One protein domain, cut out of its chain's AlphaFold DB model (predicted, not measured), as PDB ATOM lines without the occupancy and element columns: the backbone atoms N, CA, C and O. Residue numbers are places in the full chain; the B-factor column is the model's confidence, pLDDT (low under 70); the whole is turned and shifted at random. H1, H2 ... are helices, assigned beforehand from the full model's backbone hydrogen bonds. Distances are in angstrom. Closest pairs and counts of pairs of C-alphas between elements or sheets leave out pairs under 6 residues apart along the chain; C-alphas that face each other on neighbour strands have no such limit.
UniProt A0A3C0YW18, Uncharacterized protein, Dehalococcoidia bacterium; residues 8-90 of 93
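This is residues 8 to 90 of the 93 residues of an uncharacterized protein of Dehalococcoidia bacterium (UniProt A0A3C0YW18). Long helix H1 packs slantwise on long H2, and short H3 packs on H1; from this cluster a long link runs out as an arm to H4, which is far from the other helices. The 83 printed residues hold four named helices, H1 to H4 in chain order, and no named strand: all helix. The whole is loose, with radius of gyration of the C-alphas 17.1 A, and spans 49 by 31 by 22 A.

H1, residues 9 to 29, measures 28.9 A from C-alpha 9 at (242.150, 87.279, 142.457). H2, residues 36 to 55, measures 29.0 A; H3, residues 60 to 68, 12.2 A; H4, residues 81 to 90, 14.9 A, ending at C-alpha 90 (236.990, 129.217, 123.728).

H1 touches H2 opposite ways at a steep 47 degrees; the closest C-alphas, His 16 and Arg 45, are 5.4 A apart. H1, with residues 17 to 24 alone, touches H3 at a steep 66 degrees, closest C-alphas Lys 21 and Ile 67, 5.6 A. H4 is apart from H1, H2 and H3. In H1, H2, H3 and H4 every O i to N i+4 pair is within hydrogen-bond range.

The printed part has no cut. The H3 to H4 link is long, 12 residues. Residues 72 to 77 and 88 to 90 have pLDDT under 70.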
ATOM      1  N   ASP A   8     246.888  87.133 142.667       77.38
ATOM      2  CA  ASP A   8     245.825  87.363 143.641       77.38
ATOM      3  C   ASP A   8     244.541  87.651 142.841       77.38
ATOM      4  O   ASP A   8     244.581  88.387 141.850       77.38
ATOM      5  N   PRO A   9     243.390  87.058 143.195       76.19
ATOM      6  CA  PRO A   9     242.150  87.279 142.457       76.19
ATOM      7  C   PRO A   9     241.798  88.770 142.333       76.19
ATOM      8  O   PRO A   9     241.107  89.158 141.393       76.19
ATOM      9  N   ARG A  10     242.302  89.633 143.229       80.75
ATOM     10  CA  ARG A  10     242.183  91.091 143.106       80.75
ATOM     11  C   ARG A  10     243.036  91.663 141.981       80.75
ATOM     12  O   ARG A  10     242.555  92.566 141.300       80.75
ATOM     13  N   ASP A  11     244.238  91.146 141.758       84.81
ATOM     14  CA  ASP A  11     245.109  91.574 140.658       84.81
ATOM     15  C   ASP A  11     244.493  91.187 139.311       84.81
ATOM     16  O   ASP A  11     244.408  92.014 138.402       84.81
ATOM     17  N   ALA A  12     243.946  89.970 139.214       83.50
ATOM     18  CA  ALA A  12     243.207  89.529 138.031       83.50
ATOM     19  C   ALA A  12     241.993  90.437 137.745       83.50
ATOM     20  O   ALA A  12     241.818  90.922 136.626       83.50
ATOM     21  N   VAL A  13     241.191  90.750 138.772       85.56
ATOM     22  CA  VAL A  13     240.049  91.674 138.646       85.56
ATOM     23  C   VAL A  13     240.487  93.076 138.247       85.56
ATOM     24  O   VAL A  13     239.814  93.709 137.432       85.56
ATOM     25  N   ALA A  14     241.586  93.583 138.808       88.94
ATOM     26  CA  ALA A  14     242.102  94.906 138.482       88.94
ATOM     27  C   ALA A  14     242.503  94.995 137.004       88.94
ATOM     28  O   ALA A  14     242.136  95.964 136.332       88.94
ATOM     29  N   GLU A  15     243.169  93.966 136.479       92.00
ATOM     30  CA  GLU A  15     243.550  93.890 135.068       92.00
ATOM     31  C   GLU A  15     242.326  93.779 134.148       92.00
ATOM     32  O   GLU A  15     242.218  94.538 133.180       92.00
ATOM     33  N   HIS A  16     241.346  92.927 134.476       93.00
ATOM     34  CA  HIS A  16     240.096  92.855 133.706       93.00
ATOM     35  C   HIS A  16     239.357  94.194 133.706       93.00
ATOM     36  O   HIS A  16     238.935  94.679 132.657       93.00
ATOM     37  N   LEU A  17     239.237  94.834 134.871       93.50
ATOM     38  CA  LEU A  17     238.556  96.115 135.007       93.50
ATOM     39  C   LEU A  17     239.261  97.218 134.209       93.50
ATOM     40  O   LEU A  17     238.601  98.053 133.587       93.50
ATOM     41  N   LYS A  18     240.595  97.229 134.206       94.69
ATOM     42  CA  LYS A  18     241.402  98.174 133.429       94.69
ATOM     43  C   LYS A  18     241.187  97.992 131.927       94.69
ATOM     44  O   LYS A  18     240.968  98.989 131.235       94.69
ATOM     45  N   ALA A  19     241.187  96.751 131.436       96.00
ATOM     46  CA  ALA A  19     240.927  96.443 130.031       96.00
ATOM     47  C   ALA A  19     239.502  96.847 129.616       96.00
ATOM     48  O   ALA A  19     239.322  97.597 128.657       96.00
ATOM     49  N   LEU A  20     238.492  96.461 130.406       96.00
ATOM     50  CA  LEU A  20     237.087  96.822 130.176       96.00
ATOM     51  C   LEU A  20     236.878  98.342 130.155       96.00
ATOM     52  O   LEU A  20     236.145  98.856 129.308       96.00
ATOM     53  N   LYS A  21     237.572  99.084 131.029       95.31
ATOM     54  CA  LYS A  21     237.599 100.551 130.986       95.31
ATOM     55  C   LYS A  21     238.213 101.087 129.699       95.31
ATOM     56  O   LYS A  21     237.689 102.049 129.145       95.31
ATOM     57  N   GLY A  22     239.305 100.491 129.228       94.56
ATOM     58  CA  GLY A  22     239.931 100.844 127.953       94.56
ATOM     59  C   GLY A  22     238.961 100.691 126.782       94.56
ATOM     60  O   GLY A  22     238.754 101.645 126.034       94.56
ATOM     61  N   TYR A  23     238.291  99.538 126.690       96.00
ATOM     62  CA  TYR A  23     237.297  99.272 125.648       96.00
ATOM     63  C   TYR A  23     236.107 100.227 125.704       96.00
ATOM     64  O   TYR A  23     235.693 100.752 124.671       96.00
ATOM     65  N   ALA A  24     235.588 100.500 126.901       93.75
ATOM     66  CA  ALA A  24     234.500 101.450 127.084       93.75
ATOM     67  C   ALA A  24     234.898 102.874 126.662       93.75
ATOM     68  O   ALA A  24     234.124 103.537 125.979       93.75
ATOM     69  N   LYS A  25     236.111 103.336 126.998       93.06
ATOM     70  CA  LYS A  25     236.607 104.651 126.552       93.06
ATOM     71  C   LYS A  25     236.734 104.722 125.035       93.06
ATOM     72  O   LYS A  25     236.201 105.647 124.431       93.06
ATOM     73  N   LYS A  26     237.398 103.731 124.437       93.81
ATOM     74  CA  LYS A  26     237.614 103.654 122.990       93.81
ATOM     75  C   LYS A  26     236.284 103.719 122.236       93.81
ATOM     76  O   LYS A  26     236.090 104.584 121.390       93.81
ATOM     77  N   ASN A  27     235.333 102.871 122.619       93.50
ATOM     78  CA  ASN A  27     234.079 102.762 121.890       93.50
ATOM     79  C   ASN A  27     233.067 103.871 122.204       93.50
ATOM     80  O   ASN A  27     232.446 104.396 121.288       93.50
ATOM     81  N   LEU A  28     232.912 104.260 123.473       90.00
ATOM     82  CA  LEU A  28     231.848 105.187 123.877       90.00
ATOM     83  C   LEU A  28     232.285 106.651 123.933       90.00
ATOM     84  O   LEU A  28     231.456 107.526 123.705       90.00
ATOM     85  N   LEU A  29     233.547 106.939 124.273       87.94
ATOM     86  CA  LEU A  29     234.029 108.323 124.374       87.94
ATOM     87  C   LEU A  29     234.682 108.799 123.082       87.94
ATOM     88  O   LEU A  29     234.519 109.959 122.720       87.94
ATOM     89  N   HIS A  30     235.433 107.929 122.406       89.75
ATOM     90  CA  HIS A  30     236.118 108.297 121.165       89.75
ATOM     91  C   HIS A  30     235.336 107.900 119.906       89.75
ATOM     92  O   HIS A  30     235.664 108.367 118.821       89.75
ATOM     93  N   GLY A  31     234.298 107.065 120.040       90.69
ATOM     94  CA  GLY A  31     233.511 106.577 118.905       90.69
ATOM     95  C   GLY A  31     234.267 105.592 118.009       90.69
ATOM     96  O   GLY A  31     233.875 105.385 116.865       90.69
ATOM     97  N   GLU A  32     235.358 105.003 118.500       95.12
ATOM     98  CA  GLU A  32     236.175 104.057 117.745       95.12
ATOM     99  C   GLU A  32     235.579 102.642 117.811       95.12
ATOM    100  O   GLU A  32     235.163 102.153 118.868       95.12
ATOM    101  N   GLU A  33     235.579 101.931 116.687       95.19
ATOM    102  CA  GLU A  33     235.174 100.528 116.669       95.19
ATOM    103  C   GLU A  33     236.240  99.636 117.321       95.19
ATOM    104  O   GLU A  33     237.450  99.858 117.208       95.19
ATOM    105  N   LEU A  34     235.779  98.605 118.031       95.12
ATOM    106  CA  LEU A  34     236.658  97.555 118.531       95.12
ATOM    107  C   LEU A  34     236.904  96.545 117.412       95.12
ATOM    108  O   LEU A  34     235.951  96.021 116.829       95.12
ATOM    109  N   SER A  35     238.171  96.226 117.168       96.38
ATOM    110  CA  SER A  35     238.554  95.116 116.291       96.38
ATOM    111  C   SER A  35     237.998  93.785 116.806       96.38
ATOM    112  O   SER A  35     237.673  93.648 117.986       96.38
ATOM    113  N   GLU A  36     237.925  92.771 115.944       97.00
ATOM    114  CA  GLU A  36     237.429  91.438 116.321       97.00
ATOM    115  C   GLU A  36     238.195  90.846 117.515       97.00
ATOM    116  O   GLU A  36     237.588  90.305 118.440       97.00
ATOM    117  N   ALA A  37     239.519  91.026 117.545       96.12
ATOM    118  CA  ALA A  37     240.360  90.592 118.658       96.12
ATOM    119  C   ALA A  37     240.013  91.326 119.966       96.12
ATOM    120  O   ALA A  37     239.902  90.702 121.019       96.12
ATOM    121  N   GLU A  38     239.783  92.640 119.905       96.31
ATOM    122  CA  GLU A  38     239.360  93.431 121.068       96.31
ATOM    123  C   GLU A  38     237.952  93.053 121.539       96.31
ATOM    124  O   GLU A  38     237.685  93.039 122.737       96.31
ATOM    125  N   GLN A  39     237.041  92.715 120.623       96.56
ATOM    126  CA  GLN A  39     235.706  92.239 120.984       96.56
ATOM    127  C   GLN A  39     235.754  90.872 121.678       96.56
ATOM    128  O   GLN A  39     235.033  90.660 122.662       96.56
ATOM    129  N   ALA A  40     236.609  89.966 121.201       97.00
ATOM    130  CA  ALA A  40     236.822  88.658 121.809       97.00
ATOM    131  C   ALA A  40     237.462  88.770 123.205       97.00
ATOM    132  O   ALA A  40     236.970  88.151 124.155       97.00
ATOM    133  N   ASP A  41     238.496  89.608 123.359       96.31
ATOM    134  CA  ASP A  41     239.115  89.864 124.667       96.31
ATOM    135  C   ASP A  41     238.110  90.519 125.623       96.31
ATOM    136  O   ASP A  41     237.868  89.985 126.703       96.31
ATOM    137  N   LYS A  42     237.408  91.579 125.194       96.50
ATOM    138  CA  LYS A  42     236.341  92.222 125.982       96.50
ATOM    139  C   LYS A  42     235.336  91.201 126.511       96.50
ATOM    140  O   LYS A  42     234.966  91.264 127.680       96.50
ATOM    141  N   SER A  43     234.885  90.281 125.660       96.56
ATOM    142  CA  SER A  43     233.897  89.264 126.037       96.56
ATOM    143  C   SER A  43     234.457  88.299 127.082       96.56
ATOM    144  O   SER A  43     233.810  88.065 128.101       96.56
ATOM    145  N   THR A  44     235.686  87.817 126.881       96.06
ATOM    146  CA  THR A  44     236.395  86.956 127.843       96.06
ATOM    147  C   THR A  44     236.545  87.649 129.197       96.06
ATOM    148  O   THR A  44     236.139  87.115 130.229       96.06
ATOM    149  N   ARG A  45     237.033  88.892 129.190       95.50
ATOM    150  CA  ARG A  45     237.246  89.701 130.394       95.50
ATOM    151  C   ARG A  45     235.952  90.011 131.127       95.50
ATOM    152  O   ARG A  45     235.948  90.031 132.352       95.50
ATOM    153  N   LEU A  46     234.856  90.247 130.404       95.12
ATOM    154  CA  LEU A  46     233.556  90.502 131.017       95.12
ATOM    155  C   LEU A  46     233.028  89.251 131.730       95.12
ATOM    156  O   LEU A  46     232.538  89.365 132.849       95.12
ATOM    157  N   ILE A  47     233.171  88.071 131.117       94.81
ATOM    158  CA  ILE A  47     232.778  86.792 131.725       94.81
ATOM    159  C   ILE A  47     233.564  86.554 133.021       94.81
ATOM    160  O   ILE A  47     232.961  86.299 134.063       94.81
ATOM    161  N   GLU A  48     234.892  86.695 132.978       92.75
ATOM    162  CA  GLU A  48     235.759  86.523 134.154       92.75
ATOM    163  C   GLU A  48     235.439  87.559 135.243       92.75
ATOM    164  O   GLU A  48     235.260  87.211 136.411       92.75
ATOM    165  N   PHE A  49     235.282  88.830 134.864       92.75
ATOM    166  CA  PHE A  49     234.939  89.907 135.791       92.75
ATOM    167  C   PHE A  49     233.588  89.678 136.480       92.75
ATOM    168  O   PHE A  49     233.485  89.877 137.690       92.75
ATOM    169  N   VAL A  50     232.569  89.220 135.745       92.00
ATOM    170  CA  VAL A  50     231.247  88.899 136.306       92.00
ATOM    171  C   VAL A  50     231.318  87.688 137.228       92.00
ATOM    172  O   VAL A  50     230.730  87.720 138.311       92.00
ATOM    173  N   ALA A  51     232.049  86.639 136.846       92.12
ATOM    174  CA  ALA A  51     232.228  85.454 137.680       92.12
ATOM    175  C   ALA A  51     232.893  85.815 139.018       92.12
ATOM    176  O   ALA A  51     232.399  85.445 140.087       92.12
ATOM    177  N   ILE A  52     233.966  86.612 138.971       89.94
ATOM    178  CA  ILE A  52     234.670  87.038 140.178       89.94
ATOM    179  C   ILE A  52     233.809  88.019 140.986       89.94
ATOM    180  O   ILE A  52     233.625  87.822 142.186       89.94
ATOM    181  N   GLY A  53     233.204  89.027 140.357       89.38
ATOM    182  CA  GLY A  53     232.330  89.993 141.031       89.38
ATOM    183  C   GLY A  53     231.145  89.335 141.741       89.38
ATOM    184  O   GLY A  53     230.848  89.670 142.890       89.38
ATOM    185  N   SER A  54     230.542  88.322 141.116       89.62
ATOM    186  CA  SER A  54     229.468  87.523 141.716       89.62
ATOM    187  C   SER A  54     229.948  86.746 142.945       89.62
ATOM    188  O   SER A  54     229.225  86.667 143.939       89.62
ATOM    189  N   SER A  55     231.185  86.234 142.935       90.31
ATOM    190  CA  SER A  55     231.775  85.571 144.110       90.31
ATOM    191  C   SER A  55     231.974  86.530 145.296       90.31
ATOM    192  O   SER A  55     231.845  86.122 146.451       90.31
ATOM    193  N   PHE A  56     232.166  87.824 145.018       87.50
ATOM    194  CA  PHE A  56     232.192  88.908 146.008       87.50
ATOM    195  C   PHE A  56     230.812  89.519 146.308       87.50
ATOM    196  O   PHE A  56     230.732  90.515 147.026       87.50
ATOM    197  N   ARG A  57     229.721  88.922 145.805       91.50
ATOM    198  CA  ARG A  57     228.331  89.393 145.969       91.50
ATOM    199  C   ARG A  57     228.065  90.794 145.407       91.50
ATOM    200  O   ARG A  57     227.142  91.465 145.864       91.50
ATOM    201  N   LEU A  58     228.845  91.227 144.418       90.88
ATOM    202  CA  LEU A  58     228.550  92.455 143.692       90.88
ATOM    203  C   LEU A  58     227.326  92.248 142.803       90.88
ATOM    204  O   LEU A  58     227.198  91.247 142.099       90.88
ATOM    205  N   THR A  59     226.439  93.232 142.808       94.06
ATOM    206  CA  THR A  59     225.319  93.301 141.873       94.06
ATOM    207  C   THR A  59     225.799  93.708 140.483       94.06
ATOM    208  O   THR A  59     226.824  94.376 140.325       94.06
ATOM    209  N   GLU A  60     225.015  93.381 139.455       90.00
ATOM    210  CA  GLU A  60     225.265  93.853 138.087       90.00
ATOM    211  C   GLU A  60     225.401  95.379 138.032       90.00
ATOM    212  O   GLU A  60     226.322  95.906 137.412       90.00
ATOM    213  N   LYS A  61     224.554  96.097 138.779       92.94
ATOM    214  CA  LYS A  61     224.620  97.556 138.899       92.94
ATOM    215  C   LYS A  61     225.973  98.032 139.434       92.94
ATOM    216  O   LYS A  61     226.529  98.988 138.899       92.94
ATOM    217  N   GLU A  62     226.499  97.401 140.479       94.00
ATOM    218  CA  GLU A  62     227.806  97.755 141.048       94.00
ATOM    219  C   GLU A  62     228.945  97.425 140.081       94.00
ATOM    220  O   GLU A  62     229.854  98.236 139.906       94.00
ATOM    221  N   MET A  63     228.869  96.285 139.393       93.25
ATOM    222  CA  MET A  63     229.841  95.893 138.368       93.25
ATOM    223  C   MET A  63     229.870  96.891 137.201       93.25
ATOM    224  O   MET A  63     230.938  97.378 136.825       93.25
ATOM    225  N   VAL A  64     228.703  97.286 136.691       92.00
ATOM    226  CA  VAL A  64     228.555  98.332 135.666       92.00
ATOM    227  C   VAL A  64     229.109  99.665 136.172       92.00
ATOM    228  O   VAL A  64     229.882 100.322 135.473       92.00
ATOM    229  N   GLN A  65     228.789 100.059 137.409       92.88
ATOM    230  CA  GLN A  65     229.343 101.273 138.008       92.88
ATOM    231  C   GLN A  65     230.868 101.238 138.099       92.88
ATOM    232  O   GLN A  65     231.490 102.273 137.886       92.88
ATOM    233  N   LEU A  66     231.481 100.092 138.408       92.50
ATOM    234  CA  LEU A  66     232.938  99.956 138.452       92.50
ATOM    235  C   LEU A  66     233.562 100.161 137.075       92.50
ATOM    236  O   LEU A  66     234.553 100.892 136.983       92.50
ATOM    237  N   ILE A  67     232.969  99.567 136.034       93.12
ATOM    238  CA  ILE A  67     233.409  99.738 134.646       93.12
ATOM    239  C   ILE A  67     233.320 101.218 134.283       93.12
ATOM    240  O   ILE A  67     234.346 101.810 133.985       93.12
ATOM    241  N   PHE A  68     232.154 101.856 134.414       90.88
ATOM    242  CA  PHE A  68     231.930 103.242 133.971       90.88
ATOM    243  C   PHE A  68     232.407 104.335 134.937       90.88
ATOM    244  O   PHE A  68     232.300 105.528 134.627       90.88
ATOM    245  N   ARG A  69     232.961 103.964 136.098       88.81
ATOM    246  CA  ARG A  69     233.436 104.936 137.088       88.81
ATOM    247  C   ARG A  69     234.471 105.865 136.462       88.81
ATOM    248  O   ARG A  69     235.438 105.412 135.852       88.81
ATOM    249  N   ASP A  70     234.266 107.161 136.676       81.00
ATOM    250  CA  ASP A  70     235.128 108.256 136.217       81.00
ATOM    251  C   ASP A  70     235.177 108.471 134.693       81.00
ATOM    252  O   ASP A  70     235.883 109.371 134.250       81.00
ATOM    253  N   MET A  71     234.414 107.719 133.887       80.50
ATOM    254  CA  MET A  71     234.350 107.936 132.432       80.50
ATOM    255  C   MET A  71     233.375 109.038 132.014       80.50
ATOM    256  O   MET A  71     233.674 109.791 131.098       80.50
ATOM    257  N   LEU A  72     232.227 109.143 132.686       69.69
ATOM    258  CA  LEU A  72     231.147 110.075 132.325       69.69
ATOM    259  C   LEU A  72     231.096 111.315 133.225       69.69
ATOM    260  O   LEU A  72     230.079 111.999 133.290       69.69
ATOM    261  N   ARG A  73     232.160 111.587 133.990       65.94
ATOM    262  CA  ARG A  73     232.179 112.789 134.825       65.94
ATOM    263  C   ARG A  73     232.275 114.005 133.920       65.94
ATOM    264  O   ARG A  73     233.294 114.206 133.266       65.94
ATOM    265  N   GLU A  74     231.234 114.829 133.947       59.19
ATOM    266  CA  GLU A  74     231.323 116.188 133.435       59.19
ATOM    267  C   GLU A  74     232.539 116.876 134.076       59.19
ATOM    268  O   GLU A  74     232.796 116.687 135.279       59.19
ATOM    269  N   PRO A  75     233.318 117.653 133.303       63.25
ATOM    270  CA  PRO A  75     234.381 118.460 133.871       63.25
ATOM    271  C   PRO A  75     233.802 119.258 135.035       63.25
ATOM    272  O   PRO A  75     232.763 119.902 134.885       63.25
ATOM    273  N   LYS A  76     234.456 119.226 136.200       62.34
ATOM    274  CA  LYS A  76     234.076 120.098 137.313       62.34
ATOM    275  C   LYS A  76     234.277 121.543 136.859       62.34
ATOM    276  O   LYS A  76     235.378 122.077 136.960       62.34
ATOM    277  N   GLN A  77     233.232 122.170 136.335       63.75
ATOM    278  CA  GLN A  77     233.248 123.588 136.019       63.75
ATOM    279  C   GLN A  77     233.206 124.337 137.355       63.75
ATOM    280  O   GLN A  77     232.144 124.434 137.970       63.75
ATOM    281  N   CYS A  78     234.347 124.841 137.855       72.06
ATOM    282  CA  CYS A  78     234.260 125.819 138.942       72.06
ATOM    283  C   CYS A  78     233.722 127.134 138.394       72.06
ATOM    284  O   CYS A  78     234.205 127.651 137.393       72.06
ATOM    285  N   GLY A  79     232.725 127.702 139.076       72.19
ATOM    286  CA  GLY A  79     232.186 129.034 138.780       72.19
ATOM    287  C   GLY A  79     233.111 130.184 139.196       72.19
ATOM    288  O   GLY A  79     232.691 131.337 139.206       72.19
ATOM    289  N   CYS A  80     234.349 129.865 139.569       86.75
ATOM    290  CA  CYS A  80     235.409 130.800 139.898       86.75
ATOM    291  C   CYS A  80     235.675 131.754 138.703       86.75
ATOM    292  O   CYS A  80     235.586 131.326 137.543       86.75
ATOM    293  N   PRO A  81     236.020 133.036 138.941       81.56
ATOM    294  CA  PRO A  81     236.231 134.015 137.866       81.56
ATOM    295  C   PRO A  81     237.245 133.558 136.803       81.56
ATOM    296  O   PRO A  81     237.058 133.810 135.616       81.56
ATOM    297  N   SER A  82     238.274 132.814 137.215       80.06
ATOM    298  CA  SER A  82     239.332 132.283 136.349       80.06
ATOM    299  C   SER A  82     238.866 131.186 135.379       80.06
ATOM    300  O   SER A  82     239.251 131.214 134.212       80.06
ATOM    301  N   CYS A  83     238.024 130.236 135.802       79.06
ATOM    302  CA  CYS A  83     237.481 129.225 134.882       79.06
ATOM    303  C   CYS A  83     236.395 129.801 133.971       79.06
ATOM    304  O   CYS A  83     236.313 129.397 132.814       79.06
ATOM    305  N   ARG A  84     235.607 130.778 134.445       79.69
ATOM    306  CA  ARG A  84     234.636 131.487 133.595       79.69
ATOM    307  C   ARG A  84     235.312 132.245 132.451       79.69
ATOM    308  O   ARG A  84     234.818 132.183 131.331       79.69
ATOM    309  N   ALA A  85     236.444 132.903 132.713       79.69
ATOM    310  CA  ALA A  85     237.208 133.602 131.681       79.69
ATOM    311  C   ALA A  85     237.660 132.652 130.555       79.69
ATOM    312  O   ALA A  85     237.349 132.898 129.392       79.69
ATOM    313  N   ARG A  86     238.264 131.503 130.901       71.50
ATOM    314  CA  ARG A  86     238.735 130.505 129.918       71.50
ATOM    315  C   ARG A  86     237.622 129.923 129.039       71.50
ATOM    316  O   ARG A  86     237.865 129.628 127.874       71.50
ATOM    317  N   ILE A  87     236.415 129.745 129.588       70.50
ATOM    318  CA  ILE A  87     235.248 129.225 128.846       70.50
ATOM    319  C   ILE A  87     234.737 130.249 127.818       70.50
ATOM    320  O   ILE A  87     234.286 129.868 126.741       70.50
ATOM    321  N   ASN A  88     234.800 131.546 128.131       65.94
ATOM    322  CA  ASN A  88     234.372 132.597 127.204       65.94
ATOM    323  C   ASN A  88     235.354 132.787 126.038       65.94
ATOM    324  O   ASN A  88     234.920 133.048 124.916       65.94
ATOM    325  N   GLU A  89     236.652 132.617 126.287       61.41
ATOM    326  CA  GLU A  89     237.684 132.702 125.246       61.41
ATOM    327  C   GLU A  89     237.548 131.577 124.211       61.41
ATOM    328  O   GLU A  89     237.693 131.818 123.018       61.41
ATOM    329  N   THR A  90     237.180 130.364 124.637       58.53
ATOM    330  CA  THR A  90     236.990 129.217 123.728       58.53
ATOM    331  C   THR A  90     235.701 129.277 122.906       58.53
ATOM    332  O   THR A  90     235.596 128.574 121.910       58.53
TER     333      THR A  90